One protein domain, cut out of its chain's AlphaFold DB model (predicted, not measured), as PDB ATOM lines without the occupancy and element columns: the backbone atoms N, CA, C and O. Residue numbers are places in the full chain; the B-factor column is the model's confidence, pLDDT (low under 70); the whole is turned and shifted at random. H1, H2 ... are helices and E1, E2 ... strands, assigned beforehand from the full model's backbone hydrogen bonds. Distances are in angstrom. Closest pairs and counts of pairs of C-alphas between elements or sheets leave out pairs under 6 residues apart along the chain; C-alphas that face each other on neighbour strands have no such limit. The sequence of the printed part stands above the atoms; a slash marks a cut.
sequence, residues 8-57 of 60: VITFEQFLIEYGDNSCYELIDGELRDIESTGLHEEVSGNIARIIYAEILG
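Overview. This is residues 8 to 57 of the 60 residues of an uncharacterized protein of Nostoc azollae (strain 0708) (UniProt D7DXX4). A small head, the hairpin of strands E1 and E2 with helix H1 packed on it, has a long helical arm, H2; residues 37 to 57 stick out from the head. The printed part has 50 residues, with two named helices and two named strands in the order H1, E1, E2, H2, a mixed class with an antiparallel sheet. It is only just extended, close to loose, with a radius of gyration of the C-alphas of 14.8 A and spans of 42 by 23 by 18 A.

Arrangement. E1, residues 24 to 27, and E2, residues 30 to 33, form an antiparallel hairpin at 147 degrees; N 25 and O 32, 2.9 A apart, are within hydrogen-bond range. H1, residues 11 to 18, and E1 have their closest C-alphas at Tyr 18 and Tyr 24, 6.6 A apart. H2, residues 39 to 55, is apart from H1 and E1. In H1 and H2 every O i to N i+4 pair is within hydrogen-bond range.

Along the chain. E1 spans 9.7 A, E2 9.8 A, H1 10.0 A and H2 24.4 A from first to last C-alpha. C-alpha 11 is at (203.395, 216.210, 229.683), C-alpha 55 at (227.543, 208.840, 250.512).

Size, cuts and confidence. The C-alphas farthest apart, Val 8 and Gly 57, are 44.1 A apart. The printed part has no cut, its three links are tight, and no printed residue is under 70 in pLDDT.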
ATOM      1  N   VAL A   8     203.617 211.781 219.553       94.44
ATOM      2  CA  VAL A   8     203.638 213.105 220.196       94.44
ATOM      3  C   VAL A   8     202.540 213.164 221.256       94.44
ATOM      4  O   VAL A   8     201.378 212.901 220.942       94.44
ATOM      5  N   ILE A   9     202.898 213.494 222.497       96.12
ATOM      6  CA  ILE A   9     201.975 213.566 223.641       96.12
ATOM      7  C   ILE A   9     202.285 214.782 224.519       96.12
ATOM      8  O   ILE A   9     203.395 215.314 224.487       96.12
ATOM      9  N   THR A  10     201.316 215.224 225.327       96.81
ATOM     10  CA  THR A  10     201.571 216.272 226.330       96.81
ATOM     11  C   THR A  10     202.242 215.702 227.578       96.81
ATOM     12  O   THR A  10     202.209 214.496 227.835       96.81
ATOM     13  N   PHE A  11     202.817 216.585 228.395       96.19
ATOM     14  CA  PHE A  11     203.395 216.210 229.683       96.19
ATOM     15  C   PHE A  11     202.358 215.585 230.630       96.19
ATOM     16  O   PHE A  11     202.635 214.569 231.261       96.19
ATOM     17  N   GLU A  12     201.140 216.130 230.695       98.12
ATOM     18  CA  GLU A  12     200.075 215.580 231.541       98.12
ATOM     19  C   GLU A  12     199.655 214.176 231.093       98.12
ATOM     20  O   GLU A  12     199.473 213.292 231.929       98.12
ATOM     21  N   GLN A  13     199.535 213.955 229.780       97.38
ATOM     22  CA  GLN A  13     199.241 212.631 229.225       97.38
ATOM     23  C   GLN A  13     200.356 211.637 229.552       97.38
ATOM     24  O   GLN A  13     200.068 210.513 229.955       97.38
ATOM     25  N   PHE A  14     201.619 212.061 229.439       96.31
ATOM     26  CA  PHE A  14     202.760 211.236 229.822       96.31
ATOM     27  C   PHE A  14     202.688 210.803 231.289       96.31
ATOM     28  O   PHE A  14     202.800 209.615 231.571       96.31
ATOM     29  N   LEU A  15     202.437 211.733 232.216       96.25
ATOM     30  CA  LEU A  15     202.344 211.401 233.640       96.25
ATOM     31  C   LEU A  15     201.212 210.412 233.945       96.25
ATOM     32  O   LEU A  15     201.411 209.492 234.731       96.25
ATOM     33  N   ILE A  16     200.040 210.590 233.328       97.69
ATOM     34  CA  ILE A  16     198.868 209.737 233.575       97.69
ATOM     35  C   ILE A  16     199.049 208.339 232.973       97.69
ATOM     36  O   ILE A  16     198.680 207.351 233.603       97.69
ATOM     37  N   GLU A  17     199.570 208.248 231.749       96.00
ATOM     38  CA  GLU A  17     199.631 206.985 230.999       96.00
ATOM     39  C   GLU A  17     200.940 206.209 231.225       96.00
ATOM     40  O   GLU A  17     200.943 204.982 231.121       96.00
ATOM     41  N   TYR A  18     202.045 206.900 231.526       94.88
ATOM     42  CA  TYR A  18     203.400 206.334 231.514       94.88
ATOM     43  C   TYR A  18     204.255 206.706 232.735       94.88
ATOM     44  O   TYR A  18     205.375 206.218 232.834       94.88
ATOM     45  N   GLY A  19     203.760 207.522 233.673       91.94
ATOM     46  CA  GLY A  19     204.567 208.062 234.778       91.94
ATOM     47  C   GLY A  19     205.229 207.008 235.677       91.94
ATOM     48  O   GLY A  19     206.318 207.246 236.190       91.94
ATOM     49  N   ASP A  20     204.612 205.830 235.805       95.00
ATOM     50  CA  ASP A  20     205.137 204.705 236.591       95.00
ATOM     51  C   ASP A  20     205.922 203.680 235.745       95.00
ATOM     52  O   ASP A  20     206.346 202.642 236.255       95.00
ATOM     53  N   ASN A  21     206.109 203.933 234.445       91.94
ATOM     54  CA  ASN A  21     206.802 203.024 233.537       91.94
ATOM     55  C   ASN A  21     208.161 203.592 233.115       91.94
ATOM     56  O   ASN A  21     208.260 204.406 232.199       91.94
ATOM     57  N   SER A  22     209.225 203.092 233.744       86.88
ATOM     58  CA  SER A  22     210.604 203.519 233.485       86.88
ATOM     59  C   SER A  22     211.130 203.184 232.086       86.88
ATOM     60  O   SER A  22     212.209 203.648 231.733       86.88
ATOM     61  N   CYS A  23     210.419 202.369 231.302       88.31
ATOM     62  CA  CYS A  23     210.799 202.075 229.919       88.31
ATOM     63  C   CYS A  23     210.342 203.162 228.937       88.31
ATOM     64  O   CYS A  23     210.600 203.035 227.748       88.31
ATOM     65  N   TYR A  24     209.661 204.216 229.394       91.75
ATOM     66  CA  TYR A  24     209.242 205.315 228.534       91.75
ATOM     67  C   TYR A  24     209.783 206.657 229.007       91.75
ATOM     68  O   TYR A  24     209.730 206.998 230.186       91.75
ATOM     69  N   GLU A  25     210.221 207.462 228.046       92.19
ATOM     70  CA  GLU A  25     210.658 208.835 228.263       92.19
ATOM     71  C   GLU A  25     209.853 209.802 227.400       92.19
ATOM     72  O   GLU A  25     209.466 209.483 226.274       92.19
ATOM     73  N   LEU A  26     209.642 211.012 227.915       94.12
ATOM     74  CA  LEU A  26     209.137 212.135 227.137       94.12
ATOM     75  C   LEU A  26     210.299 213.073 226.804       94.12
ATOM     76  O   LEU A  26     210.789 213.786 227.679       94.12
ATOM     77  N   ILE A  27     210.717 213.098 225.538       92.88
ATOM     78  CA  ILE A  27     211.799 213.969 225.060       92.88
ATOM     79  C   ILE A  27     211.265 214.822 223.916       92.88
ATOM     80  O   ILE A  27     210.751 214.293 222.937       92.88
ATOM     81  N   ASP A  28     211.370 216.145 224.047       92.56
ATOM     82  CA  ASP A  28     210.901 217.114 223.043       92.56
ATOM     83  C   ASP A  28     209.415 216.949 222.648       92.56
ATOM     84  O   ASP A  28     209.009 217.269 221.533       92.56
ATOM     85  N   GLY A  29     208.579 216.452 223.571       92.38
ATOM     86  CA  GLY A  29     207.155 216.172 223.332       92.38
ATOM     87  C   GLY A  29     206.877 214.822 222.661       92.38
ATOM     88  O   GLY A  29     205.721 214.491 222.395       92.38
ATOM     89  N   GLU A  30     207.912 214.026 222.409       93.81
ATOM     90  CA  GLU A  30     207.816 212.695 221.820       93.81
ATOM     91  C   GLU A  30     207.984 211.615 222.890       93.81
ATOM     92  O   GLU A  30     208.947 211.626 223.661       93.81
ATOM     93  N   LEU A  31     207.063 210.654 222.904       93.31
ATOM     94  CA  LEU A  31     207.208 209.429 223.676       93.31
ATOM     95  C   LEU A  31     208.263 208.546 223.010       93.31
ATOM     96  O   LEU A  31     208.126 208.174 221.839       93.31
ATOM     97  N   ARG A  32     209.291 208.183 223.770       90.50
ATOM     98  CA  ARG A  32     210.348 207.268 223.343       90.50
ATOM     99  C   ARG A  32     210.346 206.036 224.225       90.50
ATOM    100  O   ARG A  32     210.229 206.142 225.440       90.50
ATOM    101  N   ASP A  33     210.451 204.884 223.581       89.12
ATOM    102  CA  ASP A  33     210.633 203.593 224.237       89.12
ATOM    103  C   ASP A  33     212.131 203.366 224.470       89.12
ATOM    104  O   ASP A  33     212.945 203.547 223.555       89.12
ATOM    105  N   ILE A  34     212.483 203.000 225.697       84.50
ATOM    106  CA  ILE A  34     213.810 202.552 226.089       84.50
ATOM    107  C   ILE A  34     213.778 201.037 226.205       84.50
ATOM    108  O   ILE A  34     213.179 200.455 227.111       84.50
ATOM    109  N   GLU A  35     214.537 200.399 225.321       80.69
ATOM    110  CA  GLU A  35     214.827 198.983 225.445       80.69
ATOM    111  C   GLU A  35     215.753 198.744 226.642       80.69
ATOM    112  O   GLU A  35     216.893 199.220 226.685       80.69
ATOM    113  N   SER A  36     215.264 197.965 227.602       78.19
ATOM    114  CA  SER A  36     216.093 197.426 228.673       78.19
ATOM    115  C   SER A  36     217.056 196.384 228.101       78.19
ATOM    116  O   SER A  36     216.635 195.465 227.397       78.19
ATOM    117  N   THR A  37     218.353 196.509 228.393       83.50
ATOM    118  CA  THR A  37     219.385 195.630 227.793       83.50
ATOM    119  C   THR A  37     219.908 194.551 228.747       83.50
ATOM    120  O   THR A  37     220.764 193.748 228.370       83.50
ATOM    121  N   GLY A  38     219.420 194.516 229.986       84.94
ATOM    122  CA  GLY A  38     219.894 193.680 231.092       84.94
ATOM    123  C   GLY A  38     221.261 194.116 231.634       84.94
ATOM    124  O   GLY A  38     221.408 194.416 232.819       84.94
ATOM    125  N   LEU A  39     222.275 194.167 230.761       89.75
ATOM    126  CA  LEU A  39     223.646 194.549 231.121       89.75
ATOM    127  C   LEU A  39     223.743 196.011 231.567       89.75
ATOM    128  O   LEU A  39     224.494 196.325 232.490       89.75
ATOM    129  N   HIS A  40     222.992 196.910 230.927       86.69
ATOM    130  CA  HIS A  40     222.962 198.316 231.321       86.69
ATOM    131  C   HIS A  40     222.430 198.488 232.749       86.69
ATOM    132  O   HIS A  40     222.982 199.263 233.530       86.69
ATOM    133  N   GLU A  41     221.392 197.740 233.108       87.69
ATOM    134  CA  GLU A  41     220.748 197.770 234.417       87.69
ATOM    135  C   GLU A  41     221.660 197.180 235.493       87.69
ATOM    136  O   GLU A  41     221.773 197.756 236.574       87.69
ATOM    137  N   GLU A  42     222.368 196.088 235.192       93.69
ATOM    138  CA  GLU A  42     223.346 195.495 236.110       93.69
ATOM    139  C   GLU A  42     224.491 196.469 236.422       93.69
ATOM    140  O   GLU A  42     224.845 196.687 237.586       93.69
ATOM    141  N   VAL A  43     225.057 197.102 235.390       94.44
ATOM    142  CA  VAL A  43     226.131 198.090 235.559       94.44
ATOM    143  C   VAL A  43     225.618 199.323 236.305       94.44
ATOM    144  O   VAL A  43     226.252 199.760 237.267       94.44
ATOM    145  N   SER A  44     224.451 199.848 235.924       92.44
ATOM    146  CA  SER A  44     223.843 201.017 236.572       92.44
ATOM    147  C   SER A  44     223.532 200.755 238.045       92.44
ATOM    148  O   SER A  44     223.853 201.581 238.900       92.44
ATOM    149  N   GLY A  45     222.978 199.582 238.368       93.50
ATOM    150  CA  GLY A  45     222.701 199.168 239.742       93.50
ATOM    151  C   GLY A  45     223.971 199.047 240.586       93.50
ATOM    152  O   GLY A  45     224.006 199.510 241.727       93.50
ATOM    153  N   ASN A  46     225.048 198.494 240.018       96.06
ATOM    154  CA  ASN A  46     226.341 198.408 240.694       96.06
ATOM    155  C   ASN A  46     226.954 199.788 240.969       96.06
ATOM    156  O   ASN A  46     227.431 200.029 242.080       96.06
ATOM    157  N   ILE A  47     226.907 200.700 239.995       96.81
ATOM    158  CA  ILE A  47     227.383 202.080 240.164       96.81
ATOM    159  C   ILE A  47     226.570 202.789 241.253       96.81
ATOM    160  O   ILE A  47     227.153 203.364 242.173       96.81
ATOM    161  N   ALA A  48     225.237 202.695 241.202       96.44
ATOM    162  CA  ALA A  48     224.355 203.292 242.202       96.44
ATOM    163  C   ALA A  48     224.646 202.761 243.614       96.44
ATOM    164  O   ALA A  48     224.731 203.544 244.559       96.44
ATOM    165  N   ARG A  49     224.877 201.447 243.758       95.81
ATOM    166  CA  ARG A  49     225.252 200.817 245.034       95.81
ATOM    167  C   ARG A  49     226.553 201.385 245.600       95.81
ATOM    168  O   ARG A  49     226.619 201.648 246.798       95.81
ATOM    169  N   ILE A  50     227.574 201.552 244.760       96.25
ATOM    170  CA  ILE A  50     228.877 202.086 245.180       96.25
ATOM    171  C   ILE A  50     228.736 203.543 245.624       96.25
ATOM    172  O   ILE A  50     229.173 203.892 246.716       96.25
ATOM    173  N   ILE A  51     228.068 204.374 244.817       96.50
ATOM    174  CA  ILE A  51     227.829 205.787 245.145       96.50
ATOM    175  C   ILE A  51     227.044 205.913 246.454       96.50
ATOM    176  O   ILE A  51     227.402 206.708 247.318       96.50
ATOM    177  N   TYR A  52     225.988 205.114 246.623       96.62
ATOM    178  CA  TYR A  52     225.171 205.126 247.832       96.62
ATOM    179  C   TYR A  52     225.980 204.770 249.080       96.62
ATOM    180  O   TYR A  52     225.852 205.422 250.114       96.62
ATOM    181  N   ALA A  53     226.837 203.756 248.981       95.69
ATOM    182  CA  ALA A  53     227.698 203.364 250.083       95.69
ATOM    183  C   ALA A  53     228.714 204.452 250.451       95.69
ATOM    184  O   ALA A  53     228.859 204.745 251.635       95.69
ATOM    185  N   GLU A  54     229.328 205.104 249.460       96.00
ATOM    186  CA  GLU A  54     230.254 206.218 249.690       96.00
ATOM    187  C   GLU A  54     229.554 207.400 250.377       96.00
ATOM    188  O   GLU A  54     230.043 207.925 251.374       96.00
ATOM    189  N   ILE A  55     228.355 207.770 249.907       95.62
ATOM    190  CA  ILE A  55     227.543 208.840 250.512       95.62
ATOM    191  C   ILE A  55     227.225 208.535 251.980       95.62
ATOM    192  O   ILE A  55     227.212 209.441 252.815       95.62
ATOM    193  N   LEU A  56     226.960 207.269 252.306       95.69
ATOM    194  CA  LEU A  56     226.640 206.845 253.667       95.69
ATOM    195  C   LEU A  56     227.868 206.534 254.531       95.69
ATOM    196  O   LEU A  56     227.710 206.222 255.713       95.69
ATOM    197  N   GLY A  57     229.079 206.620 253.976       92.12
ATOM    198  CA  GLY A  57     230.315 206.274 254.679       92.12
ATOM    199  C   GLY A  57     230.461 204.775 254.960       92.12
ATOM    200  O   GLY A  57     231.182 204.381 255.880       92.12
TER     201      GLY A  57